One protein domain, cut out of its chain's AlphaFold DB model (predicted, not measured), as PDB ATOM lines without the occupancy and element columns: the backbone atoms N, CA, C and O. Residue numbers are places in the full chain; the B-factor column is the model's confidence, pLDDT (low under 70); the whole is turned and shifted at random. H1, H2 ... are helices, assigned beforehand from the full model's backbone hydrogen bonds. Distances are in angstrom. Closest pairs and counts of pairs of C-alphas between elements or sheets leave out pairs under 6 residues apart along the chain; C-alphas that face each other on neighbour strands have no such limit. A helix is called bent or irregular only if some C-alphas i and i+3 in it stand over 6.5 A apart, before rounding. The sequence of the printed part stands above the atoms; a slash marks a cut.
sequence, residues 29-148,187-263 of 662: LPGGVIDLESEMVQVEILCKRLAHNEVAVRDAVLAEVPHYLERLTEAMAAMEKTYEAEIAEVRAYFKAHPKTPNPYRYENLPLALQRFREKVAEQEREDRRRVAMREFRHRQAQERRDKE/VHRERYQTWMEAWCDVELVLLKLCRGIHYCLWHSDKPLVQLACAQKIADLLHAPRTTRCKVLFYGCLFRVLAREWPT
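Overview. This is residues 29 to 148 and 187 to 263 of the 662 residues of the protein "Nucleolar_protein_-Nop52_-_putative" of Leishmania infantum (UniProt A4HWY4). A long helix, H4, runs through the middle of a slanting all-helix body, with H1 side by side with it on one side and H6 crossing it on the other, while H5 folds back beside its last residues and the bent helix H2 runs along the body. From this body the long helix H3 leaves as an arm, of which residues 121 to 148 stick out. The printed part has 197 residues with six named helices, in the order H1 H2 H3 H4 H5 H6, and no named strand. The whole is loose, with a radius of gyration of the C-alphas of 22.4 A, and elongated, spanning 80 by 52 by 34 A.

Arrangement. H1, residues 36 to 50, touches H4, residues 187 to 218, at a shallow tilt of 14 degrees, the same way; H4 does so with residues 201 to 216 alone, and the closest C-alphas, of Cys 47 and Gly 212, are 4.2 A apart. H2, residues 55 to 96, was assigned as one helix by its hydrogen bonds but is bent: C-alphas 63 and 66 are 6.6 A apart. Its arms, H2a, residues 55 to 63, and H2b, residues 66 to 96, stand at a shallow tilt of 33 degrees, only just short of steep. H2b has a kink of 34 degrees near residue 73 and is irregular, with C-alphas 72 and 75 6.6 A apart. H1 and H2a form a helical hairpin, closest at the C-alphas of Leu 50 and Arg 58, 4.9 A apart. H2b is close to H4 but not clearly touching, its closest C-alphas being those of Val 90 and His 188, 7.8 A apart. H3, residues 109 to 148, touches H4 with residues 113 to 116 alone, at a steep tilt of 68 degrees, only just short of about perpendicular; the closest C-alphas are those of Leu 113 and Cys 200, 6.6 A apart. H4 is the hub, touching five other helices with H2 taken whole. H4 and H5, residues 223 to 238, form a helical hairpin at a shallow tilt of 12 degrees, closest at the C-alphas of Leu 217 and Cys 229, 6.6 A apart. H2b, H4 and H5 make an up-and-down bundle, each running against the one before it in the chain. H6, residues 243 to 263, touches H4 with residues 248 to 257 alone, at a steep tilt of 48 degrees; the C-alphas of Leu 207 and Cys 252 are closest, 5.2 A apart. H6 is irregular, with C-alphas 259 and 262 7.4 A apart. H1 and H6 are apart. In H1, H2a, H3 and H4 every O i to N i+4 pair is within hydrogen-bond range; in H2b 24 of 27 are, in H5 10 of 12 and in H6 15 of 17.

Along the chain. H1 begins at C-alpha 36 (48.241, 51.728, 76.050) and is 20.2 A long from first to last C-alpha. H2a is 12.2 A long and H2b 43.6 A. H3 is 57.9 A long and ends at C-alpha 148 (82.742, 12.204, 67.288). H4 is 46.8 A long, H5 24.5 A and H6 31.1 A, ending at C-alpha 263 (56.966, 67.554, 53.622).

Size, cuts and confidence. The C-alphas farthest apart are those of Glu 148 and Leu 224, 82.8 A. Residues 95 to 101 and 121 to 148 stand free; the body without them spans 59 by 35 by 25 A. Residues 149 to 186 are not printed, and C-alphas 148 and 187 are 49.6 A apart across this cut. The link from H2 to H3, 12 residues, is long. Mean pLDDT of the printed part is 84.7; residues 29 to 34, 90, 94, 100 to 106 and 187 to 189 are under 70.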
ATOM      1  N   LEU A  29      39.667  53.918  82.707       37.64
ATOM      2  CA  LEU A  29      39.534  53.272  84.019       37.64
ATOM      3  C   LEU A  29      40.151  54.270  85.039       37.64
ATOM      4  O   LEU A  29      41.138  54.934  84.704       37.64
ATOM      5  N   PRO A  30      39.669  54.365  86.290       31.56
ATOM      6  CA  PRO A  30      40.405  55.002  87.381       31.56
ATOM      7  C   PRO A  30      41.465  54.019  87.916       31.56
ATOM      8  O   PRO A  30      41.108  52.930  88.358       31.56
ATOM      9  N   GLY A  31      42.765  54.352  87.888       39.09
ATOM     10  CA  GLY A  31      43.765  53.430  88.466       39.09
ATOM     11  C   GLY A  31      45.256  53.590  88.152       39.09
ATOM     12  O   GLY A  31      46.030  52.728  88.551       39.09
ATOM     13  N   GLY A  32      45.713  54.646  87.472       50.59
ATOM     14  CA  GLY A  32      47.155  54.948  87.376       50.59
ATOM     15  C   GLY A  32      47.991  54.065  86.435       50.59
ATOM     16  O   GLY A  32      49.181  54.328  86.280       50.59
ATOM     17  N   VAL A  33      47.396  53.073  85.766       58.16
ATOM     18  CA  VAL A  33      48.023  52.332  84.661       58.16
ATOM     19  C   VAL A  33      47.287  52.706  83.384       58.16
ATOM     20  O   VAL A  33      46.086  52.476  83.265       58.16
ATOM     21  N   ILE A  34      47.998  53.334  82.454       64.78
ATOM     22  CA  ILE A  34      47.449  53.673  81.145       64.78
ATOM     23  C   ILE A  34      47.394  52.382  80.343       64.78
ATOM     24  O   ILE A  34      48.436  51.806  80.035       64.78
ATOM     25  N   ASP A  35      46.188  51.927  80.014       76.81
ATOM     26  CA  ASP A  35      46.022  50.875  79.020       76.81
ATOM     27  C   ASP A  35      46.411  51.443  77.652       76.81
ATOM     28  O   ASP A  35      45.630  52.121  76.976       76.81
ATOM     29  N   LEU A  36      47.671  51.210  77.280       81.43
ATOM     30  CA  LEU A  36      48.241  51.728  76.050       81.43
ATOM     31  C   LEU A  36      47.445  51.249  74.833       81.43
ATOM     32  O   LEU A  36      47.285  52.026  73.898       81.43
ATOM     33  N   GLU A  37      46.932  50.016  74.819       83.14
ATOM     34  CA  GLU A  37      46.197  49.495  73.662       83.14
ATOM     35  C   GLU A  37      44.886  50.262  73.454       83.14
ATOM     36  O   GLU A  37      44.650  50.774  72.355       83.14
ATOM     37  N   SER A  38      44.096  50.440  74.517       84.40
ATOM     38  CA  SER A  38      42.867  51.245  74.482       84.40
ATOM     39  C   SER A  38      43.148  52.705  74.101       84.40
ATOM     40  O   SER A  38      42.528  53.241  73.175       84.40
ATOM     41  N   GLU A  39      44.150  53.346  74.715       87.30
ATOM     42  CA  GLU A  39      44.501  54.734  74.384       87.30
ATOM     43  C   GLU A  39      45.038  54.883  72.953       87.30
ATOM     44  O   GLU A  39      44.759  55.880  72.285       87.30
ATOM     45  N   MET A  40      45.768  53.894  72.427       86.96
ATOM     46  CA  MET A  40      46.193  53.899  71.025       86.96
ATOM     47  C   MET A  40      44.992  53.883  70.076       86.96
ATOM     48  O   MET A  40      45.014  54.624  69.089       86.96
ATOM     49  N   VAL A  41      43.956  53.089  70.365       90.09
ATOM     50  CA  VAL A  41      42.722  53.046  69.563       90.09
ATOM     51  C   VAL A  41      41.985  54.383  69.639       90.09
ATOM     52  O   VAL A  41      41.629  54.947  68.600       90.09
ATOM     53  N   GLN A  42      41.824  54.945  70.840       89.19
ATOM     54  CA  GLN A  42      41.167  56.241  71.034       89.19
ATOM     55  C   GLN A  42      41.894  57.377  70.303       89.19
ATOM     56  O   GLN A  42      41.267  58.153  69.574       89.19
ATOM     57  N   VAL A  43      43.226  57.458  70.418       90.46
ATOM     58  CA  VAL A  43      44.013  58.460  69.681       90.46
ATOM     59  C   VAL A  43      43.906  58.259  68.180       90.46
ATOM     60  O   VAL A  43      43.859  59.243  67.444       90.46
ATOM     61  N   GLU A  44      43.861  57.023  67.690       90.78
ATOM     62  CA  GLU A  44      43.686  56.764  66.261       90.78
ATOM     63  C   GLU A  44      42.323  57.241  65.751       90.78
ATOM     64  O   GLU A  44      42.265  57.852  64.679       90.78
ATOM     65  N   ILE A  45      41.251  57.052  66.523       90.23
ATOM     66  CA  ILE A  45      39.916  57.588  66.221       90.23
ATOM     67  C   ILE A  45      39.945  59.121  66.189       90.23
ATOM     68  O   ILE A  45      39.524  59.727  65.199       90.23
ATOM     69  N   LEU A  46      40.509  59.759  67.220       92.52
ATOM     70  CA  LEU A  46      40.663  61.215  67.268       92.52
ATOM     71  C   LEU A  46      41.485  61.735  66.085       92.52
ATOM     72  O   LEU A  46      41.095  62.703  65.437       92.52
ATOM     73  N   CYS A  47      42.591  61.072  65.739       92.12
ATOM     74  CA  CYS A  47      43.440  61.460  64.613       92.12
ATOM     75  C   CYS A  47      42.707  61.375  63.271       92.12
ATOM     76  O   CYS A  47      42.906  62.248  62.425       92.12
ATOM     77  N   LYS A  48      41.859  60.358  63.065       89.71
ATOM     78  CA  LYS A  48      41.028  60.243  61.855       89.71
ATOM     79  C   LYS A  48      40.055  61.416  61.745       89.71
ATOM     80  O   LYS A  48      39.975  62.033  60.686       89.71
ATOM     81  N   ARG A  49      39.375  61.767  62.841       92.28
ATOM     82  CA  ARG A  49      38.414  62.881  62.868       92.28
ATOM     83  C   ARG A  49      39.107  64.251  62.755       92.28
ATOM     84  O   ARG A  49      38.623  65.128  62.045       92.28
ATOM     85  N   LEU A  50      40.293  64.421  63.348       92.13
ATOM     86  CA  LEU A  50      41.135  65.617  63.182       92.13
ATOM     87  C   LEU A  50      41.614  65.806  61.736       92.13
ATOM     88  O   LEU A  50      41.805  66.937  61.304       92.13
ATOM     89  N   ALA A  51      41.799  64.726  60.975       90.65
ATOM     90  CA  ALA A  51      42.173  64.776  59.562       90.65
ATOM     91  C   ALA A  51      40.961  64.776  58.606       90.65
ATOM     92  O   ALA A  51      41.135  64.606  57.399       90.65
ATOM     93  N   HIS A  52      39.739  64.957  59.119       89.86
ATOM     94  CA  HIS A  52      38.527  64.956  58.303       89.86
ATOM     95  C   HIS A  52      38.491  66.148  57.333       89.86
ATOM     96  O   HIS A  52      39.014  67.219  57.636       89.86
ATOM     97  N   ASN A  53      37.851  66.003  56.170       85.10
ATOM     98  CA  ASN A  53      37.796  67.074  55.164       85.10
ATOM     99  C   ASN A  53      36.886  68.240  55.585       85.10
ATOM    100  O   ASN A  53      37.179  69.400  55.280       85.10
ATOM    101  N   GLU A  54      35.813  67.957  56.320       87.91
ATOM    102  CA  GLU A  54      34.873  68.979  56.783       87.91
ATOM    103  C   GLU A  54      35.424  69.774  57.967       87.91
ATOM    104  O   GLU A  54      35.849  69.213  58.977       87.91
ATOM    105  N   VAL A  55      35.367  71.104  57.851       86.00
ATOM    106  CA  VAL A  55      35.853  72.035  58.880       86.00
ATOM    107  C   VAL A  55      35.090  71.857  60.194       86.00
ATOM    108  O   VAL A  55      35.720  71.831  61.244       86.00
ATOM    109  N   ALA A  56      33.765  71.666  60.137       89.15
ATOM    110  CA  ALA A  56      32.918  71.513  61.322       89.15
ATOM    111  C   ALA A  56      33.320  70.298  62.173       89.15
ATOM    112  O   ALA A  56      33.466  70.422  63.387       89.15
ATOM    113  N   VAL A  57      33.582  69.153  61.531       90.72
ATOM    114  CA  VAL A  57      34.051  67.936  62.212       90.72
ATOM    115  C   VAL A  57      35.408  68.178  62.867       90.72
ATOM    116  O   VAL A  57      35.588  67.857  64.038       90.72
ATOM    117  N   ARG A  58      36.356  68.795  62.150       92.30
ATOM    118  CA  ARG A  58      37.683  69.088  62.710       92.30
ATOM    119  C   ARG A  58      37.626  70.056  63.885       92.30
ATOM    120  O   ARG A  58      38.311  69.831  64.876       92.30
ATOM    121  N   ASP A  59      36.832  71.120  63.780       90.54
ATOM    122  CA  ASP A  59      36.678  72.115  64.844       90.54
ATOM    123  C   ASP A  59      36.004  71.525  66.087       90.54
ATOM    124  O   ASP A  59      36.431  71.842  67.198       90.54
ATOM    125  N   ALA A  60      35.010  70.646  65.910       92.14
ATOM    126  CA  ALA A  60      34.386  69.912  67.008       92.14
ATOM    127  C   ALA A  60      35.404  69.008  67.716       92.14
ATOM    128  O   ALA A  60      35.567  69.085  68.929       92.14
ATOM    129  N   VAL A  61      36.181  68.231  66.955       92.27
ATOM    130  CA  VAL A  61      37.187  67.327  67.535       92.27
ATOM    131  C   VAL A  61      38.298  68.114  68.217       92.27
ATOM    132  O   VAL A  61      38.728  67.754  69.306       92.27
ATOM    133  N   LEU A  62      38.757  69.217  67.619       92.70
ATOM    134  CA  LEU A  62      39.766  70.080  68.230       92.70
ATOM    135  C   LEU A  62      39.274  70.692  69.555       92.70
ATOM    136  O   LEU A  62      40.101  70.961  70.422       92.70
ATOM    137  N   ALA A  63      37.959  70.872  69.732       93.16
ATOM    138  CA  ALA A  63      37.351  71.285  70.997       93.16
ATOM    139  C   ALA A  63      37.249  70.148  72.035       93.16
ATOM    140  O   ALA A  63      37.217  70.432  73.229       93.16
ATOM    141  N   GLU A  64      37.259  68.877  71.613       93.55
ATOM    142  CA  GLU A  64      37.316  67.701  72.502       93.55
ATOM    143  C   GLU A  64      38.745  67.419  73.016       93.55
ATOM    144  O   GLU A  64      38.923  66.881  74.111       93.55
ATOM    145  N   VAL A  65      39.779  67.797  72.248       94.25
ATOM    146  CA  VAL A  65      41.195  67.525  72.577       94.25
ATOM    147  C   VAL A  65      41.621  68.019  73.971       94.25
ATOM    148  O   VAL A  65      42.315  67.257  74.647       94.25
ATOM    149  N   PRO A  66      41.252  69.228  74.444       94.76
ATOM    150  CA  PRO A  66      41.584  69.664  75.799       94.76
ATOM    151  C   PRO A  66      41.115  68.681  76.874       94.76
ATOM    152  O   PRO A  66      41.908  68.276  77.718       94.76
ATOM    153  N   HIS A  67      39.865  68.223  76.785       92.78
ATOM    154  CA  HIS A  67      39.292  67.308  77.768       92.78
ATOM    155  C   HIS A  67      39.934  65.915  77.695       92.78
ATOM    156  O   HIS A  67      40.212  65.289  78.717       92.78
ATOM    157  N   TYR A  68      40.265  65.457  76.482       92.94
ATOM    158  CA  TYR A  68      41.056  64.241  76.284       92.94
ATOM    159  C   TYR A  68      42.442  64.340  76.952       92.94
ATOM    160  O   TYR A  68      42.861  63.419  77.653       92.94
ATOM    161  N   LEU A  69      43.146  65.464  76.779       93.61
ATOM    162  CA  LEU A  69      44.452  65.706  77.400       93.61
ATOM    163  C   LEU A  69      44.358  65.801  78.930       93.61
ATOM    164  O   LEU A  69      45.222  65.262  79.622       93.61
ATOM    165  N   GLU A  70      43.325  66.451  79.468       91.57
ATOM    166  CA  GLU A  70      43.067  66.526  80.913       91.57
ATOM    167  C   GLU A  70      42.866  65.131  81.512       91.57
ATOM    168  O   GLU A  70      43.527  64.795  82.496       91.57
ATOM    169  N   ARG A  71      42.024  64.303  80.876       89.84
ATOM    170  CA  ARG A  71      41.765  62.908  81.271       89.84
ATOM    171  C   ARG A  71      43.040  62.065  81.230       89.84
ATOM    172  O   ARG A  71      43.372  61.402  82.209       89.84
ATOM    173  N   LEU A  72      43.786  62.127  80.125       88.16
ATOM    174  CA  LEU A  72      45.028  61.367  79.947       88.16
ATOM    175  C   LEU A  72      46.089  61.745  80.995       88.16
ATOM    176  O   LEU A  72      46.840  60.896  81.473       88.16
ATOM    177  N   THR A  73      46.168  63.028  81.356       89.39
ATOM    178  CA  THR A  73      47.212  63.546  82.257       89.39
ATOM    179  C   THR A  73      46.826  63.519  83.735       89.39
ATOM    180  O   THR A  73      47.676  63.760  84.591       89.39
ATOM    181  N   GLU A  74      45.588  63.160  84.070       87.51
ATOM    182  CA  GLU A  74      45.128  62.999  85.451       87.51
ATOM    183  C   GLU A  74      45.807  61.827  86.169       87.51
ATOM    184  O   GLU A  74      46.316  61.995  87.279       87.51
ATOM    185  N   ALA A  75      45.927  60.675  85.502       78.72
ATOM    186  CA  ALA A  75      46.672  59.529  86.027       78.72
ATOM    187  C   ALA A  75      48.147  59.884  86.297       78.72
ATOM    188  O   ALA A  75      48.721  59.494  87.316       78.72
ATOM    189  N   MET A  76      48.738  60.699  85.419       84.04
ATOM    190  CA  MET A  76      50.118  61.166  85.553       84.04
ATOM    191  C   MET A  76      50.287  62.143  86.712       84.04
ATOM    192  O   MET A  76      51.298  62.079  87.403       84.04
ATOM    193  N   ALA A  77      49.293  62.991  86.988       85.30
ATOM    194  CA  ALA A  77      49.307  63.874  88.153       85.30
ATOM    195  C   ALA A  77      49.314  63.088  89.474       85.30
ATOM    196  O   ALA A  77      50.067  63.420  90.392       85.30
ATOM    197  N   ALA A  78      48.525  62.013  89.561       82.34
ATOM    198  CA  ALA A  78      48.541  61.124  90.721       82.34
ATOM    199  C   ALA A  78      49.904  60.425  90.873       82.34
ATOM    200  O   ALA A  78      50.479  60.416  91.966       82.34
ATOM    201  N   MET A  79      50.456  59.915  89.767       78.89
ATOM    202  CA  MET A  79      51.775  59.284  89.751       78.89
ATOM    203  C   MET A  79      52.883  60.266  90.155       78.89
ATOM    204  O   MET A  79      53.702  59.933  91.007       78.89
ATOM    205  N   GLU A  80      52.897  61.489  89.617       78.98
ATOM    206  CA  GLU A  80      53.866  62.534  89.972       78.98
ATOM    207  C   GLU A  80      53.856  62.845  91.473       78.98
ATOM    208  O   GLU A  80      54.922  62.928  92.080       78.98
ATOM    209  N   LYS A  81      52.674  62.925  92.095       81.10
ATOM    210  CA  LYS A  81      52.548  63.159  93.540       81.10
ATOM    211  C   LYS A  81      53.161  62.027  94.368       81.10
ATOM    212  O   LYS A  81      53.874  62.288  95.334       81.10
ATOM    213  N   THR A  82      52.895  60.770  94.001       78.16
ATOM    214  CA  THR A  82      53.509  59.611  94.681       78.16
ATOM    215  C   THR A  82      55.022  59.594  94.488       78.16
ATOM    216  O   THR A  82      55.789  59.400  95.427       78.16
ATOM    217  N   TYR A  83      55.447  59.907  93.269       71.63
ATOM    218  CA  TYR A  83      56.829  59.940  92.847       71.63
ATOM    219  C   TYR A  83      57.653  60.994  93.605       71.63
ATOM    220  O   TYR A  83      58.788  60.721  93.989       71.63
ATOM    221  N   GLU A  84      57.099  62.179  93.875       73.03
ATOM    222  CA  GLU A  84      57.784  63.236  94.631       73.03
ATOM    223  C   GLU A  84      58.166  62.816  96.055       73.03
ATOM    224  O   GLU A  84      59.285  63.107  96.494       73.03
ATOM    225  N   ALA A  85      57.287  62.090  96.751       75.08
ATOM    226  CA  ALA A  85      57.581  61.549  98.076       75.08
ATOM    227  C   ALA A  85      58.738  60.537  98.017       75.08
ATOM    228  O   ALA A  85      59.702  60.626  98.778       75.08
ATOM    229  N   GLU A  86      58.704  59.634  97.038       70.60
ATOM    230  CA  GLU A  86      59.730  58.605  96.870       70.60
ATOM    231  C   GLU A  86      61.090  59.171  96.438       70.60
ATOM    232  O   GLU A  86      62.135  58.689  96.873       70.60
ATOM    233  N   ILE A  87      61.124  60.232  95.622       70.55
ATOM    234  CA  ILE A  87      62.380  60.921  95.286       70.55
ATOM    235  C   ILE A  87      63.067  61.439  96.545       70.55
ATOM    236  O   ILE A  87      64.298  61.418  96.603       70.55
ATOM    237  N   ALA A  88      62.314  61.951  97.521       73.90
ATOM    238  CA  ALA A  88      62.897  62.461  98.755       73.90
ATOM    239  C   ALA A  88      63.629  61.340  99.512       73.90
ATOM    240  O   ALA A  88      64.777  61.530  99.923       73.90
ATOM    241  N   GLU A  89      63.026  60.150  99.586       74.43
ATOM    242  CA  GLU A  89      63.643  58.945 100.152       74.43
ATOM    243  C   GLU A  89      64.879  58.511  99.354       74.43
ATOM    244  O   GLU A  89      65.952  58.296  99.918       74.43
ATOM    245  N   VAL A  90      64.773  58.464  98.023       67.99
ATOM    246  CA  VAL A  90      65.880  58.103  97.126       67.99
ATOM    247  C   VAL A  90      67.045  59.089  97.259       67.99
ATOM    248  O   VAL A  90      68.207  58.684  97.338       67.99
ATOM    249  N   ARG A  91      66.766  60.397  97.322       70.02
ATOM    250  CA  ARG A  91      67.780  61.441  97.542       70.02
ATOM    251  C   ARG A  91      68.455  61.273  98.899       70.02
ATOM    252  O   ARG A  91      69.678  61.393  98.967       70.02
ATOM    253  N   ALA A  92      67.698  60.965  99.953       76.63
ATOM    254  CA  ALA A  92      68.255  60.675 101.271       76.63
ATOM    255  C   ALA A  92      69.157  59.427 101.242       76.63
ATOM    256  O   ALA A  92      70.284  59.472 101.739       76.63
ATOM    257  N   TYR A  93      68.723  58.356 100.570       72.19
ATOM    258  CA  TYR A  93      69.486  57.117 100.418       72.19
ATOM    259  C   TYR A  93      70.819  57.325  99.680       72.19
ATOM    260  O   TYR A  93      71.866  56.897 100.169       72.19
ATOM    261  N   PHE A  94      70.819  58.017  98.533       69.39
ATOM    262  CA  PHE A  94      72.050  58.279  97.767       69.39
ATOM    263  C   PHE A  94      72.963  59.317  98.423       69.39
ATOM    264  O   PHE A  94      74.176  59.265  98.226       69.39
ATOM    265  N   LYS A  95      72.419  60.219  99.248       75.21
ATOM    266  CA  LYS A  95      73.239  61.077 100.112       75.21
ATOM    267  C   LYS A  95      74.002  60.248 101.155       75.21
ATOM    268  O   LYS A  95      75.138  60.588 101.469       75.21
ATOM    269  N   ALA A  96      73.412  59.155 101.647       80.21
ATOM    270  CA  ALA A  96      74.064  58.218 102.565       80.21
ATOM    271  C   ALA A  96      75.020  57.226 101.864       80.21
ATOM    272  O   ALA A  96      75.996  56.789 102.470       80.21
ATOM    273  N   HIS A  97      74.788  56.901 100.585       74.62
ATOM    274  CA  HIS A  97      75.568  55.916  99.821       74.62
ATOM    275  C   HIS A  97      76.250  56.532  98.583       74.62
ATOM    276  O   HIS A  97      75.819  56.305  97.454       74.62
ATOM    277  N   PRO A  98      77.377  57.253  98.732       74.23
ATOM    278  CA  PRO A  98      78.053  57.906  97.604       74.23
ATOM    279  C   PRO A  98      78.683  56.931  96.590       74.23
ATOM    280  O   PRO A  98      79.041  57.337  95.486       74.23
ATOM    281  N   LYS A  99      78.847  55.648  96.948       71.48
ATOM    282  CA  LYS A  99      79.441  54.619  96.073       71.48
ATOM    283  C   LYS A  99      78.450  54.011  95.081       71.48
ATOM    284  O   LYS A  99      78.883  53.461  94.070       71.48
ATOM    285  N   THR A 100      77.146  54.069  95.348       62.54
ATOM    286  CA  THR A 100      76.133  53.524  94.442       62.54
ATOM    287  C   THR A 100      75.789  54.585  93.391       62.54
ATOM    288  O   THR A 100      75.357  55.685  93.739       62.54
ATOM    289  N   PRO A 101      75.991  54.320  92.085       62.49
ATOM    290  CA  PRO A 101      75.630  55.281  91.055       62.49
ATOM    291  C   PRO A 101      74.121  55.472  91.086       62.49
ATOM    292  O   PRO A 101      73.391  54.516  90.837       62.49
ATOM    293  N   ASN A 102      73.660  56.688  91.367       63.02
ATOM    294  CA  ASN A 102      72.243  57.015  91.323       63.02
ATOM    295  C   ASN A 102      71.714  56.832  89.880       63.02
ATOM    296  O   ASN A 102      72.089  57.618  88.997       63.02
ATOM    297  N   PRO A 103      70.882  55.804  89.590       57.81
ATOM    298  CA  PRO A 103      70.338  55.608  88.251       57.81
ATOM    299  C   PRO A 103      69.193  56.591  87.946       57.81
ATOM    300  O   PRO A 103      68.870  56.782  86.772       57.81
ATOM    301  N   TYR A 104      68.629  57.222  88.980       58.72
ATOM    302  CA  TYR A 104      67.506  58.151  88.943       58.72
ATOM    303  C   TYR A 104      68.023  59.559  88.613       58.72
ATOM    304  O   TYR A 104      68.565  60.267  89.461       58.72
ATOM    305  N   ARG A 105      67.869  59.996  87.359       58.91
ATOM    306  CA  ARG A 105      68.103  61.395  86.954       58.91
ATOM    307  C   ARG A 105      66.860  61.936  86.274       58.91
ATOM    308  O   ARG A 105      66.692  61.753  85.075       58.91
ATOM    309  N   TYR A 106      66.020  62.593  87.060       62.59
ATOM    310  CA  TYR A 106      64.701  63.074  86.649       62.59
ATOM    311  C   TYR A 106      64.565  64.593  86.663       62.59
ATOM    312  O   TYR A 106      63.462  65.124  86.626       62.59
ATOM    313  N   GLU A 107      65.687  65.297  86.749       70.04
ATOM    314  CA  GLU A 107      65.717  66.760  86.667       70.04
ATOM    315  C   GLU A 107      65.130  67.250  85.337       70.04
ATOM    316  O   GLU A 107      64.531  68.313  85.279       70.04
ATOM    317  N   ASN A 108      65.283  66.444  84.283       82.19
ATOM    318  CA  ASN A 108      64.790  66.726  82.947       82.19
ATOM    319  C   ASN A 108      64.135  65.461  82.384       82.19
ATOM    320  O   ASN A 108      64.834  64.503  82.027       82.19
ATOM    321  N   LEU A 109      62.803  65.442  82.349       86.20
ATOM    322  CA  LEU A 109      62.025  64.282  81.925       86.20
ATOM    323  C   LEU A 109      62.350  63.855  80.477       86.20
ATOM    324  O   LEU A 109      62.688  62.687  80.284       86.20
ATOM    325  N   PRO A 110      62.354  64.745  79.462       87.47
ATOM    326  CA  PRO A 110      62.754  64.378  78.101       87.47
ATOM    327  C   PRO A 110      64.138  63.708  78.005       87.47
ATOM    328  O   PRO A 110      64.323  62.743  77.255       87.47
ATOM    329  N   LEU A 111      65.117  64.185  78.783       87.07
ATOM    330  CA  LEU A 111      66.444  63.569  78.870       87.07
ATOM    331  C   LEU A 111      66.400  62.198  79.552       87.07
ATOM    332  O   LEU A 111      67.104  61.279  79.120       87.07
ATOM    333  N   ALA A 112      65.605  62.057  80.613       86.19
ATOM    334  CA  ALA A 112      65.415  60.793  81.315       86.19
ATOM    335  C   ALA A 112      64.821  59.730  80.379       86.19
ATOM    336  O   ALA A 112      65.376  58.635  80.290       86.19
ATOM    337  N   LEU A 113      63.791  60.082  79.602       87.93
ATOM    338  CA  LEU A 113      63.145  59.182  78.641       87.93
ATOM    339  C   LEU A 113      64.095  58.740  77.530       87.93
ATOM    340  O   LEU A 113      64.137  57.559  77.184       87.93
ATOM    341  N   GLN A 114      64.913  59.652  76.993       87.26
ATOM    342  CA  GLN A 114      65.916  59.265  76.000       87.26
ATOM    343  C   GLN A 114      66.941  58.285  76.583       87.26
ATOM    344  O   GLN A 114      67.207  57.247  75.980       87.26
ATOM    345  N   ARG A 115      67.493  58.580  77.766       87.04
ATOM    346  CA  ARG A 115      68.469  57.700  78.427       87.04
ATOM    347  C   ARG A 115      67.873  56.345  78.791       87.04
ATOM    348  O   ARG A 115      68.569  55.338  78.708       87.04
ATOM    349  N   PHE A 116      66.612  56.321  79.213       86.45
ATOM    350  CA  PHE A 116      65.892  55.089  79.504       86.45
ATOM    351  C   PHE A 116      65.779  54.220  78.249       86.45
ATOM    352  O   PHE A 116      66.222  53.076  78.264       86.45
ATOM    353  N   ARG A 117      65.322  54.787  77.126       85.96
ATOM    354  CA  ARG A 117      65.247  54.078  75.837       85.96
ATOM    355  C   ARG A 117      66.601  53.582  75.344       85.96
ATOM    356  O   ARG A 117      66.689  52.469  74.837       85.96
ATOM    357  N   GLU A 118      67.657  54.382  75.491       87.07
ATOM    358  CA  GLU A 118      69.024  53.973  75.141       87.07
ATOM    359  C   GLU A 118      69.468  52.759  75.967       87.07
ATOM    360  O   GLU A 118      69.978  51.798  75.395       87.07
ATOM    361  N   LYS A 119      69.199  52.758  77.282       86.28
ATOM    362  CA  LYS A 119      69.483  51.624  78.174       86.28
ATOM    363  C   LYS A 119      68.662  50.383  77.830       86.28
ATOM    364  O   LYS A 119      69.239  49.305  77.745       86.28
ATOM    365  N   VAL A 120      67.356  50.520  77.595       82.65
ATOM    366  CA  VAL A 120      66.490  49.397  77.189       82.65
ATOM    367  C   VAL A 120      66.985  48.806  75.865       82.65
ATOM    368  O   VAL A 120      67.193  47.603  75.756       82.65
ATOM    369  N   ALA A 121      67.314  49.650  74.883       83.55
ATOM    370  CA  ALA A 121      67.885  49.201  73.616       83.55
ATOM    371  C   ALA A 121      69.297  48.595  73.762       83.55
ATOM    372  O   ALA A 121      69.722  47.796  72.926       83.55
ATOM    373  N   GLU A 122      70.083  48.996  74.763       86.25
ATOM    374  CA  GLU A 122      71.349  48.344  75.123       86.25
ATOM    375  C   GLU A 122      71.118  46.956  75.714       86.25
ATOM    376  O   GLU A 122      71.713  46.002  75.215       86.25
ATOM    377  N   GLN A 123      70.210  46.833  76.683       82.29
ATOM    378  CA  GLN A 123      69.829  45.564  77.305       82.29
ATOM    379  C   GLN A 123      69.281  44.580  76.273       82.29
ATOM    380  O   GLN A 123      69.817  43.484  76.137       82.29
ATOM    381  N   GLU A 124      68.331  44.996  75.431       80.87
ATOM    382  CA  GLU A 124      67.823  44.157  74.344       80.87
ATOM    383  C   GLU A 124      68.937  43.698  73.393       80.87
ATOM    384  O   GLU A 124      68.937  42.563  72.914       80.87
ATOM    385  N   ARG A 125      69.909  44.570  73.084       82.02
ATOM    386  CA  ARG A 125      71.060  44.198  72.247       82.02
ATOM    387  C   ARG A 125      71.969  43.197  72.950       82.02
ATOM    388  O   ARG A 125      72.524  42.326  72.278       82.02
ATOM    389  N   GLU A 126      72.167  43.324  74.256       83.74
ATOM    390  CA  GLU A 126      72.933  42.375  75.063       83.74
ATOM    391  C   GLU A 126      72.228  41.027  75.187       83.74
ATOM    392  O   GLU A 126      72.871  39.998  74.992       83.74
ATOM    393  N   ASP A 127      70.916  41.011  75.396       83.08
ATOM    394  CA  ASP A 127      70.129  39.784  75.478       83.08
ATOM    395  C   ASP A 127      70.077  39.068  74.131       83.08
ATOM    396  O   ASP A 127      70.377  37.875  74.064       83.08
ATOM    397  N   ARG A 128      69.886  39.794  73.019       84.12
ATOM    398  CA  ARG A 128      70.045  39.225  71.667       84.12
ATOM    399  C   ARG A 128      71.443  38.634  71.457       84.12
ATOM    400  O   ARG A 128      71.576  37.583  70.834       84.12
ATOM    401  N   ARG A 129      72.500  39.263  71.989       84.37
ATOM    402  CA  ARG A 129      73.869  38.707  71.947       84.37
ATOM    403  C   ARG A 129      74.009  37.462  72.821       84.37
ATOM    404  O   ARG A 129      74.693  36.532  72.403       84.37
ATOM    405  N   ARG A 130      73.400  37.424  74.009       84.88
ATOM    406  CA  ARG A 130      73.411  36.258  74.910       84.88
ATOM    407  C   ARG A 130      72.690  35.071  74.278       84.88
ATOM    408  O   ARG A 130      73.264  33.986  74.259       84.88
ATOM    409  N   VAL A 131      71.505  35.292  73.706       84.60
ATOM    410  CA  VAL A 131      70.741  34.280  72.958       84.60
ATOM    411  C   VAL A 131      71.563  33.768  71.774       84.60
ATOM    412  O   VAL A 131      71.839  32.575  71.703       84.60
ATOM    413  N   ALA A 132      72.110  34.662  70.942       84.20
ATOM    414  CA  ALA A 132      72.967  34.270  69.818       84.20
ATOM    415  C   ALA A 132      74.230  33.493  70.252       84.20
ATOM    416  O   ALA A 132      74.694  32.599  69.544       84.20
ATOM    417  N   MET A 133      74.812  33.808  71.418       82.68
ATOM    418  CA  MET A 133      75.952  33.069  71.978       82.68
ATOM    419  C   MET A 133      75.556  31.686  72.507       82.68
ATOM    420  O   MET A 133      76.340  30.748  72.350       82.68
ATOM    421  N   ARG A 134      74.372  31.545  73.119       83.77
ATOM    422  CA  ARG A 134      73.814  30.249  73.541       83.77
ATOM    423  C   ARG A 134      73.549  29.361  72.324       83.77
ATOM    424  O   ARG A 134      74.077  28.256  72.275       83.77
ATOM    425  N   GLU A 135      72.880  29.888  71.298       84.28
ATOM    426  CA  GLU A 135      72.660  29.194  70.020       84.28
ATOM    427  C   GLU A 135      73.980  28.783  69.349       84.28
ATOM    428  O   GLU A 135      74.119  27.671  68.845       84.28
ATOM    429  N   PHE A 136      74.993  29.657  69.369       84.48
ATOM    430  CA  PHE A 136      76.308  29.347  68.810       84.48
ATOM    431  C   PHE A 136      77.046  28.243  69.585       84.48
ATOM    432  O   PHE A 136      77.744  27.434  68.972       84.48
ATOM    433  N   ARG A 137      76.910  28.194  70.919       85.01
ATOM    434  CA  ARG A 137      77.456  27.103  71.746       85.01
ATOM    435  C   ARG A 137      76.736  25.787  71.471       85.01
ATOM    436  O   ARG A 137      77.415  24.782  71.299       85.01
ATOM    437  N   HIS A 138      75.408  25.819  71.358       83.53
ATOM    438  CA  HIS A 138      74.603  24.650  71.014       83.53
ATOM    439  C   HIS A 138      75.007  24.080  69.648       83.53
ATOM    440  O   HIS A 138      75.300  22.894  69.530       83.53
ATOM    441  N   ARG A 139      75.160  24.945  68.634       84.93
ATOM    442  CA  ARG A 139      75.625  24.543  67.296       84.93
ATOM    443  C   ARG A 139      77.029  23.929  67.319       84.93
ATOM    444  O   ARG A 139      77.264  22.924  66.666       84.93
ATOM    445  N   GLN A 140      77.959  24.487  68.101       84.55
ATOM    446  CA  GLN A 140      79.294  23.893  68.266       84.55
ATOM    447  C   GLN A 140      79.271  22.545  68.994       84.55
ATOM    448  O   GLN A 140      80.092  21.687  68.683       84.55
ATOM    449  N   ALA A 141      78.392  22.368  69.983       84.61
ATOM    450  CA  ALA A 141      78.238  21.096  70.680       84.61
ATOM    451  C   ALA A 141      77.676  20.021  69.738       84.61
ATOM    452  O   ALA A 141      78.210  18.917  69.707       84.61
ATOM    453  N   GLN A 142      76.690  20.374  68.903       83.27
ATOM    454  CA  GLN A 142      76.172  19.504  67.842       83.27
ATOM    455  C   GLN A 142      77.262  19.142  66.823       83.27
ATOM    456  O   GLN A 142      77.521  17.966  66.617       83.27
ATOM    457  N   GLU A 143      78.010  20.120  66.295       81.30
ATOM    458  CA  GLU A 143      79.129  19.851  65.371       81.30
ATOM    459  C   GLU A 143      80.234  18.969  65.989       81.30
ATOM    460  O   GLU A 143      80.942  18.266  65.267       81.30
ATOM    461  N   ARG A 144      80.439  19.025  67.317       80.28
ATOM    462  CA  ARG A 144      81.366  18.128  68.031       80.28
ATOM    463  C   ARG A 144      80.804  16.715  68.140       80.28
ATOM    464  O   ARG A 144      81.527  15.791  67.789       80.28
ATOM    465  N   ARG A 145      79.536  16.568  68.551       78.07
ATOM    466  CA  ARG A 145      78.829  15.274  68.596       78.07
ATOM    467  C   ARG A 145      78.838  14.608  67.213       78.07
ATOM    468  O   ARG A 145      79.207  13.444  67.111       78.07
ATOM    469  N   ASP A 146      78.572  15.364  66.147       79.38
ATOM    470  CA  ASP A 146      78.608  14.863  64.767       79.38
ATOM    471  C   ASP A 146      80.016  14.394  64.364       79.38
ATOM    472  O   ASP A 146      80.177  13.324  63.778       79.38
ATOM    473  N   LYS A 147      81.073  15.147  64.707       77.43
ATOM    474  CA  LYS A 147      82.465  14.744  64.423       77.43
ATOM    475  C   LYS A 147      82.908  13.513  65.208       77.43
ATOM    476  O   LYS A 147      83.646  12.696  64.663       77.43
ATOM    477  N   GLU A 148      82.490  13.392  66.465       76.60
ATOM    478  CA  GLU A 148      82.742  12.204  67.288       76.60
ATOM    479  C   GLU A 148      82.031  10.975  66.707       76.60
ATOM    480  O   GLU A 148      82.624   9.896  66.678       76.60
ATOM    481  N   VAL A 187      63.613  47.325  94.930       69.41
ATOM    482  CA  VAL A 187      62.290  47.985  94.947       69.41
ATOM    483  C   VAL A 187      62.310  49.338  94.232       69.41
ATOM    484  O   VAL A 187      61.496  49.589  93.348       69.41
ATOM    485  N   HIS A 188      63.278  50.204  94.545       66.87
ATOM    486  CA  HIS A 188      63.359  51.518  93.903       66.87
ATOM    487  C   HIS A 188      63.586  51.406  92.382       66.87
ATOM    488  O   HIS A 188      63.055  52.214  91.619       66.87
ATOM    489  N   ARG A 189      64.379  50.421  91.926       69.08
ATOM    490  CA  ARG A 189      64.778  50.289  90.511       69.08
ATOM    491  C   ARG A 189      63.593  49.863  89.670       69.08
ATOM    492  O   ARG A 189      63.392  50.413  88.590       69.08
ATOM    493  N   GLU A 190      62.837  48.909  90.189       70.08
ATOM    494  CA  GLU A 190      61.604  48.420  89.587       70.08
ATOM    495  C   GLU A 190      60.572  49.546  89.496       70.08
ATOM    496  O   GLU A 190      60.033  49.777  88.420       70.08
ATOM    497  N   ARG A 191      60.386  50.342  90.560       70.60
ATOM    498  CA  ARG A 191      59.489  51.512  90.522       70.60
ATOM    499  C   ARG A 191      59.891  52.539  89.461       70.60
ATOM    500  O   ARG A 191      59.042  52.979  88.692       70.60
ATOM    501  N   TYR A 192      61.183  52.875  89.355       75.75
ATOM    502  CA  TYR A 192      61.682  53.747  88.276       75.75
ATOM    503  C   TYR A 192      61.373  53.195  86.901       75.75
ATOM    504  O   TYR A 192      60.977  53.952  86.018       75.75
ATOM    505  N   GLN A 193      61.562  51.893  86.714       77.13
ATOM    506  CA  GLN A 193      61.263  51.261  85.446       77.13
ATOM    507  C   GLN A 193      59.772  51.380  85.119       77.13
ATOM    508  O   GLN A 193      59.454  51.876  84.042       77.13
ATOM    509  N   THR A 194      58.879  51.053  86.056       79.19
ATOM    510  CA  THR A 194      57.425  51.201  85.884       79.19
ATOM    511  C   THR A 194      57.036  52.636  85.517       79.19
ATOM    512  O   THR A 194      56.292  52.853  84.563       79.19
ATOM    513  N   TRP A 195      57.579  53.641  86.212       78.84
ATOM    514  CA  TRP A 195      57.278  55.041  85.899       78.84
ATOM    515  C   TRP A 195      57.821  55.471  84.536       78.84
ATOM    516  O   TRP A 195      57.149  56.197  83.809       78.84
ATOM    517  N   MET A 196      59.038  55.061  84.173       83.07
ATOM    518  CA  MET A 196      59.615  55.408  82.873       83.07
ATOM    519  C   MET A 196      58.912  54.703  81.715       83.07
ATOM    520  O   MET A 196      58.781  55.317  80.656       83.07
ATOM    521  N   GLU A 197      58.441  53.469  81.910       83.53
ATOM    522  CA  GLU A 197      57.557  52.773  80.970       83.53
ATOM    523  C   GLU A 197      56.262  53.585  80.782       83.53
ATOM    524  O   GLU A 197      55.993  54.022  79.664       83.53
ATOM    525  N   ALA A 198      55.570  53.959  81.865       85.17
ATOM    526  CA  ALA A 198      54.352  54.778  81.796       85.17
ATOM    527  C   ALA A 198      54.566  56.134  81.090       85.17
ATOM    528  O   ALA A 198      53.780  56.539  80.233       85.17
ATOM    529  N   TRP A 199      55.660  56.844  81.390       87.63
ATOM    530  CA  TRP A 199      55.994  58.090  80.692       87.63
ATOM    531  C   TRP A 199      56.321  57.879  79.206       87.63
ATOM    532  O   TRP A 199      56.004  58.742  78.385       87.63
ATOM    533  N   CYS A 200      56.965  56.763  78.846       87.27
ATOM    534  CA  CYS A 200      57.220  56.420  77.447       87.27
ATOM    535  C   CYS A 200      55.920  56.153  76.688       87.27
ATOM    536  O   CYS A 200      55.806  56.586  75.537       87.27
ATOM    537  N   ASP A 201      54.966  55.488  77.334       87.53
ATOM    538  CA  ASP A 201      53.649  55.176  76.789       87.53
ATOM    539  C   ASP A 201      52.847  56.459  76.554       87.53
ATOM    540  O   ASP A 201      52.404  56.710  75.431       87.53
ATOM    541  N   VAL A 202      52.782  57.358  77.545       89.56
ATOM    542  CA  VAL A 202      52.171  58.692  77.383       89.56
ATOM    543  C   VAL A 202      52.821  59.472  76.250       89.56
ATOM    544  O   VAL A 202      52.129  60.034  75.406       89.56
ATOM    545  N   GLU A 203      54.151  59.523  76.198       91.21
ATOM    546  CA  GLU A 203      54.845  60.250  75.138       91.21
ATOM    547  C   GLU A 203      54.492  59.694  73.749       91.21
ATOM    548  O   GLU A 203      54.342  60.459  72.795       91.21
ATOM    549  N   LEU A 204      54.316  58.375  73.618       90.68
ATOM    550  CA  LEU A 204      53.889  57.748  72.370       90.68
ATOM    551  C   LEU A 204      52.454  58.148  71.985       90.68
ATOM    552  O   LEU A 204      52.222  58.506  70.824       90.68
ATOM    553  N   VAL A 205      51.523  58.137  72.947       92.02
ATOM    554  CA  VAL A 205      50.133  58.618  72.794       92.02
ATOM    555  C   VAL A 205      50.133  60.071  72.306       92.02
ATOM    556  O   VAL A 205      49.549  60.385  71.265       92.02
ATOM    557  N   LEU A 206      50.879  60.948  72.988       94.48
ATOM    558  CA  LEU A 206      50.994  62.368  72.648       94.48
ATOM    559  C   LEU A 206      51.625  62.580  71.264       94.48
ATOM    560  O   LEU A 206      51.131  63.396  70.490       94.48
ATOM    561  N   LEU A 207      52.665  61.826  70.888       94.08
ATOM    562  CA  LEU A 207      53.268  61.904  69.548       94.08
ATOM    563  C   LEU A 207      52.281  61.526  68.432       94.08
ATOM    564  O   LEU A 207      52.310  62.147  67.361       94.08
ATOM    565  N   LYS A 208      51.423  60.519  68.648       93.31
ATOM    566  CA  LYS A 208      50.357  60.166  67.697       93.31
ATOM    567  C   LYS A 208      49.311  61.282  67.619       93.31
ATOM    568  O   LYS A 208      49.029  61.746  66.514       93.31
ATOM    569  N   LEU A 209      48.825  61.776  68.760       95.47
ATOM    570  CA  LEU A 209      47.850  62.870  68.826       95.47
ATOM    571  C   LEU A 209      48.370  64.145  68.143       95.47
ATOM    572  O   LEU A 209      47.693  64.707  67.283       95.47
ATOM    573  N   CYS A 210      49.602  64.567  68.443       96.01
ATOM    574  CA  CYS A 210      50.247  65.722  67.813       96.01
ATOM    575  C   CYS A 210      50.341  65.577  66.288       96.01
ATOM    576  O   CYS A 210      50.275  66.570  65.564       96.01
ATOM    577  N   ARG A 211      50.460  64.346  65.773       94.11
ATOM    578  CA  ARG A 211      50.395  64.083  64.332       94.11
ATOM    579  C   ARG A 211      48.987  64.289  63.770       94.11
ATOM    580  O   ARG A 211      48.867  64.870  62.696       94.11
ATOM    581  N   GLY A 212      47.944  63.861  64.480       93.52
ATOM    582  CA  GLY A 212      46.556  64.183  64.132       93.52
ATOM    583  C   GLY A 212      46.310  65.694  64.101       93.52
ATOM    584  O   GLY A 212      45.805  66.220  63.113       93.52
ATOM    585  N   ILE A 213      46.778  66.413  65.127       95.94
ATOM    586  CA  ILE A 213      46.690  67.881  65.227       95.94
ATOM    587  C   ILE A 213      47.409  68.569  64.053       95.94
ATOM    588  O   ILE A 213      46.881  69.511  63.459       95.94
ATOM    589  N   HIS A 214      48.588  68.074  63.661       94.50
ATOM    590  CA  HIS A 214      49.307  68.577  62.489       94.50
ATOM    591  C   HIS A 214      48.463  68.484  61.205       94.50
ATOM    592  O   HIS A 214      48.440  69.439  60.421       94.50
ATOM    593  N   TYR A 215      47.754  67.368  60.995       93.16
ATOM    594  CA  TYR A 215      46.873  67.201  59.835       93.16
ATOM    595  C   TYR A 215      45.563  67.993  59.953       93.16
ATOM    596  O   TYR A 215      45.045  68.448  58.934       93.16
ATOM    597  N   CYS A 216      45.081  68.282  61.164       94.17
ATOM    598  CA  CYS A 216      43.970  69.218  61.351       94.17
ATOM    599  C   CYS A 216      44.287  70.597  60.756       94.17
ATOM    600  O   CYS A 216      43.489  71.150  59.996       94.17
ATOM    601  N   LEU A 217      45.488  71.127  61.018       95.08
ATOM    602  CA  LEU A 217      45.935  72.367  60.380       95.08
ATOM    603  C   LEU A 217      46.204  72.176  58.878       95.08
ATOM    604  O   LEU A 217      45.924  73.079  58.086       95.08
ATOM    605  N   TRP A 218      46.698  71.006  58.457       93.95
ATOM    606  CA  TRP A 218      46.954  70.686  57.045       93.95
ATOM    607  C   TRP A 218      45.708  70.853  56.165       93.95
ATOM    608  O   TRP A 218      45.820  71.430  55.081       93.95
ATOM    609  N   HIS A 219      44.542  70.417  56.645       90.95
ATOM    610  CA  HIS A 219      43.261  70.493  55.928       90.95
ATOM    611  C   HIS A 219      42.526  71.839  56.084       90.95
ATOM    612  O   HIS A 219      41.450  72.034  55.519       90.95
ATOM    613  N   SER A 220      43.073  72.786  56.852       91.74
ATOM    614  CA  SER A 220      42.518  74.141  56.968       91.74
ATOM    615  C   SER A 220      42.972  75.023  55.803       91.74
ATOM    616  O   SER A 220      44.161  75.330  55.677       91.74
ATOM    617  N   ASP A 221      42.022  75.458  54.972       89.03
ATOM    618  CA  ASP A 221      42.302  76.173  53.714       89.03
ATOM    619  C   ASP A 221      42.017  77.683  53.772       89.03
ATOM    620  O   ASP A 221      42.736  78.468  53.159       89.03
ATOM    621  N   LYS A 222      41.005  78.124  54.532       90.41
ATOM    622  CA  LYS A 222      40.653  79.553  54.631       90.41
ATOM    623  C   LYS A 222      41.625  80.287  55.576       90.41
ATOM    624  O   LYS A 222      41.746  79.846  56.719       90.41
ATOM    625  N   PRO A 223      42.244  81.423  55.192       91.72
ATOM    626  CA  PRO A 223      43.260  82.101  56.013       91.72
ATOM    627  C   PRO A 223      42.825  82.440  57.449       91.72
ATOM    628  O   PRO A 223      43.550  82.159  58.399       91.72
ATOM    629  N   LEU A 224      41.611  82.971  57.643       92.95
ATOM    630  CA  LEU A 224      41.087  83.267  58.988       92.95
ATOM    631  C   LEU A 224      40.898  81.995  59.830       92.95
ATOM    632  O   LEU A 224      41.232  81.978  61.013       92.95
ATOM    633  N   VAL A 225      40.428  80.911  59.203       92.05
ATOM    634  CA  VAL A 225      40.264  79.599  59.852       92.05
ATOM    635  C   VAL A 225      41.625  79.013  60.221       92.05
ATOM    636  O   VAL A 225      41.778  78.466  61.307       92.05
ATOM    637  N   GLN A 226      42.639  79.167  59.364       94.08
ATOM    638  CA  GLN A 226      44.009  78.734  59.650       94.08
ATOM    639  C   GLN A 226      44.586  79.455  60.869       94.08
ATOM    640  O   GLN A 226      45.146  78.802  61.745       94.08
ATOM    641  N   LEU A 227      44.427  80.780  60.950       94.68
ATOM    642  CA  LEU A 227      44.906  81.571  62.086       94.68
ATOM    643  C   LEU A 227      44.192  81.200  63.390       94.68
ATOM    644  O   LEU A 227      44.855  81.053  64.417       94.68
ATOM    645  N   ALA A 228      42.869  81.022  63.346       94.81
ATOM    646  CA  ALA A 228      42.083  80.593  64.499       94.81
ATOM    647  C   ALA A 228      42.455  79.168  64.941       94.81
ATOM    648  O   ALA A 228      42.683  78.931  66.124       94.81
ATOM    649  N   CYS A 229      42.593  78.233  63.997       95.18
ATOM    650  CA  CYS A 229      43.036  76.863  64.258       95.18
ATOM    651  C   CYS A 229      44.445  76.842  64.871       95.18
ATOM    652  O   CYS A 229      44.662  76.185  65.883       95.18
ATOM    653  N   ALA A 230      45.384  77.621  64.327       96.79
ATOM    654  CA  ALA A 230      46.732  77.748  64.871       96.79
ATOM    655  C   ALA A 230      46.741  78.297  66.310       96.79
ATOM    656  O   ALA A 230      47.541  77.842  67.124       96.79
ATOM    657  N   GLN A 231      45.850  79.242  66.634       96.36
ATOM    658  CA  GLN A 231      45.685  79.739  68.002       96.36
ATOM    659  C   GLN A 231      45.128  78.658  68.932       96.36
ATOM    660  O   GLN A 231      45.756  78.378  69.945       96.36
ATOM    661  N   LYS A 232      44.039  77.979  68.542       96.32
ATOM    662  CA  LYS A 232      43.470  76.861  69.314       96.32
ATOM    663  C   LYS A 232      44.518  75.785  69.612       96.32
ATOM    664  O   LYS A 232      44.599  75.309  70.735       96.32
ATOM    665  N   ILE A 233      45.346  75.425  68.623       97.41
ATOM    666  CA  ILE A 233      46.430  74.445  68.793       97.41
ATOM    667  C   ILE A 233      47.485  74.943  69.788       97.41
ATOM    668  O   ILE A 233      47.961  74.153  70.600       97.41
ATOM    669  N   ALA A 234      47.857  76.225  69.746       97.35
ATOM    670  CA  ALA A 234      48.779  76.792  70.729       97.35
ATOM    671  C   ALA A 234      48.166  76.768  72.145       97.35
ATOM    672  O   ALA A 234      48.827  76.356  73.098       97.35
ATOM    673  N   ASP A 235      46.881  77.087  72.286       96.86
ATOM    674  CA  ASP A 235      46.200  77.113  73.585       96.86
ATOM    675  C   ASP A 235      46.065  75.720  74.235       96.86
ATOM    676  O   ASP A 235      45.933  75.627  75.457       96.86
ATOM    677  N   LEU A 236      46.225  74.627  73.468       96.99
ATOM    678  CA  LEU A 236      46.302  73.256  74.005       96.99
ATOM    679  C   LEU A 236      47.435  73.063  75.028       96.99
ATOM    680  O   LEU A 236      47.408  72.086  75.772       96.99
ATOM    681  N   LEU A 237      48.410  73.982  75.109       96.16
ATOM    682  CA  LEU A 237      49.431  73.990  76.167       96.16
ATOM    683  C   LEU A 237      48.827  73.927  77.568       96.16
ATOM    684  O   LEU A 237      49.445  73.384  78.479       96.16
ATOM    685  N   HIS A 238      47.657  74.533  77.754       94.38
ATOM    686  CA  HIS A 238      47.046  74.689  79.066       94.38
ATOM    687  C   HIS A 238      46.201  73.482  79.489       94.38
ATOM    688  O   HIS A 238      45.883  73.389  80.670       94.38
ATOM    689  N   ALA A 239      45.894  72.559  78.570       94.40
ATOM    690  CA  ALA A 239      45.041  71.404  78.842       94.40
ATOM    691  C   ALA A 239      45.704  70.316  79.718       94.40
ATOM    692  O   ALA A 239      45.059  69.826  80.641       94.40
ATOM    693  N   PRO A 240      46.981  69.926  79.520       94.27
ATOM    694  CA  PRO A 240      47.638  68.998  80.440       94.27
ATOM    695  C   PRO A 240      47.667  69.526  81.882       94.27
ATOM    696  O   PRO A 240      48.033  70.680  82.114       94.27
ATOM    697  N   ARG A 241      47.351  68.676  82.871       89.89
ATOM    698  CA  ARG A 241      47.247  69.098  84.282       89.89
ATOM    699  C   ARG A 241      48.591  69.494  84.904       89.89
ATOM    700  O   ARG A 241      48.668  70.501  85.606       89.89
ATOM    701  N   THR A 242      49.650  68.723  84.652       89.85
ATOM    702  CA  THR A 242      50.967  68.932  85.282       89.85
ATOM    703  C   THR A 242      51.922  69.720  84.391       89.85
ATOM    704  O   THR A 242      51.894  69.612  83.164       89.85
ATOM    705  N   THR A 243      52.826  70.487  85.003       91.55
ATOM    706  CA  THR A 243      53.876  71.254  84.307       91.55
ATOM    707  C   THR A 243      54.726  70.362  83.395       91.55
ATOM    708  O   THR A 243      55.013  70.740  82.259       91.55
ATOM    709  N   ARG A 244      55.071  69.147  83.846       90.12
ATOM    710  CA  ARG A 244      55.831  68.175  83.047       90.12
ATOM    711  C   ARG A 244      55.042  67.672  81.846       90.12
ATOM    712  O   ARG A 244      55.589  67.625  80.747       90.12
ATOM    713  N   CYS A 245      53.757  67.347  82.012       92.44
ATOM    714  CA  CYS A 245      52.915  66.943  80.888       92.44
ATOM    715  C   CYS A 245      52.751  68.072  79.857       92.44
ATOM    716  O   CYS A 245      52.775  67.790  78.659       92.44
ATOM    717  N   LYS A 246      52.664  69.341  80.290       95.53
ATOM    718  CA  LYS A 246      52.638  70.507  79.382       95.53
ATOM    719  C   LYS A 246      53.901  70.578  78.523       95.53
ATOM    720  O   LYS A 246      53.815  70.648  77.297       95.53
ATOM    721  N   VAL A 247      55.073  70.495  79.159       94.78
ATOM    722  CA  VAL A 247      56.380  70.506  78.479       94.78
ATOM    723  C   VAL A 247      56.540  69.299  77.552       94.78
ATOM    724  O   VAL A 247      56.982  69.461  76.414       94.78
ATOM    725  N   LEU A 248      56.134  68.103  77.991       94.39
ATOM    726  CA  LEU A 248      56.197  66.880  77.190       94.39
ATOM    727  C   LEU A 248      55.293  66.956  75.953       94.39
ATOM    728  O   LEU A 248      55.744  66.624  74.856       94.39
ATOM    729  N   PHE A 249      54.048  67.417  76.103       96.33
ATOM    730  CA  PHE A 249      53.102  67.590  74.996       96.33
ATOM    731  C   PHE A 249      53.635  68.574  73.954       96.33
ATOM    732  O   PHE A 249      53.694  68.251  72.764       96.33
ATOM    733  N   TYR A 250      54.114  69.741  74.389       96.35
ATOM    734  CA  TYR A 250      54.732  70.711  73.486       96.35
ATOM    735  C   TYR A 250      56.001  70.167  72.828       96.35
ATOM    736  O   TYR A 250      56.197  70.352  71.626       96.35
ATOM    737  N   GLY A 251      56.824  69.422  73.571       95.61
ATOM    738  CA  GLY A 251      57.970  68.702  73.020       95.61
ATOM    739  C   GLY A 251      57.573  67.713  71.923       95.61
ATOM    740  O   GLY A 251      58.199  67.682  70.863       95.61
ATOM    741  N   CYS A 252      56.490  66.958  72.121       95.67
ATOM    742  CA  CYS A 252      55.929  66.067  71.105       95.67
ATOM    743  C   CYS A 252      55.455  66.841  69.870       95.67
ATOM    744  O   CYS A 252      55.765  66.440  68.744       95.67
ATOM    745  N   LEU A 253      54.774  67.975  70.058       96.72
ATOM    746  CA  LEU A 253      54.287  68.810  68.961       96.72
ATOM    747  C   LEU A 253      55.440  69.399  68.136       96.72
ATOM    748  O   LEU A 253      55.437  69.275  66.910       96.72
ATOM    749  N   PHE A 254      56.477  69.944  68.782       96.12
ATOM    750  CA  PHE A 254      57.687  70.417  68.100       96.12
ATOM    751  C   PHE A 254      58.408  69.294  67.349       96.12
ATOM    752  O   PHE A 254      58.840  69.496  66.215       96.12
ATOM    753  N   ARG A 255      58.505  68.089  67.924       94.79
ATOM    754  CA  ARG A 255      59.109  66.930  67.245       94.79
ATOM    755  C   ARG A 255      58.319  66.487  66.018       94.79
ATOM    756  O   ARG A 255      58.923  66.138  65.005       94.79
ATOM    757  N   VAL A 256      56.987  66.488  66.093       94.51
ATOM    758  CA  VAL A 256      56.131  66.203  64.933       94.51
ATOM    759  C   VAL A 256      56.338  67.269  63.860       94.51
ATOM    760  O   VAL A 256      56.580  66.908  62.710       94.51
ATOM    761  N   LEU A 257      56.341  68.554  64.226       95.67
ATOM    762  CA  LEU A 257      56.632  69.643  63.292       95.67
ATOM    763  C   LEU A 257      58.010  69.483  62.646       95.67
ATOM    764  O   LEU A 257      58.104  69.573  61.430       95.67
ATOM    765  N   ALA A 258      59.056  69.169  63.413       94.46
ATOM    766  CA  ALA A 258      60.403  68.953  62.889       94.46
ATOM    767  C   ALA A 258      60.484  67.770  61.907       94.46
ATOM    768  O   ALA A 258      61.201  67.834  60.905       94.46
ATOM    769  N   ARG A 259      59.735  66.691  62.169       92.83
ATOM    770  CA  ARG A 259      59.672  65.526  61.276       92.83
ATOM    771  C   ARG A 259      58.920  65.831  59.982       92.83
ATOM    772  O   ARG A 259      59.367  65.410  58.919       92.83
ATOM    773  N   GLU A 260      57.779  66.510  60.075       92.43
ATOM    774  CA  GLU A 260      56.919  66.791  58.919       92.43
ATOM    775  C   GLU A 260      57.359  68.050  58.149       92.43
ATOM    776  O   GLU A 260      56.966  68.209  56.998       92.43
ATOM    777  N   TRP A 261      58.221  68.909  58.712       94.34
ATOM    778  CA  TRP A 261      58.678  70.164  58.093       94.34
ATOM    779  C   TRP A 261      59.092  70.054  56.615       94.34
ATOM    780  O   TRP A 261      58.573  70.822  55.804       94.34
ATOM    781  N   PRO A 262      59.958  69.100  56.206       91.62
ATOM    782  CA  PRO A 262      60.371  68.975  54.804       91.62
ATOM    783  C   PRO A 262      59.253  68.490  53.865       91.62
ATOM    784  O   PRO A 262      59.433  68.494  52.648       91.62
ATOM    785  N   THR A 263      58.122  68.024  54.404       92.18
ATOM    786  CA  THR A 263      56.966  67.554  53.622       92.18
ATOM    787  C   THR A 263      55.965  68.667  53.306       92.18
ATOM    788  O   THR A 263      55.137  68.494  52.412       92.18
TER     789      THR A 263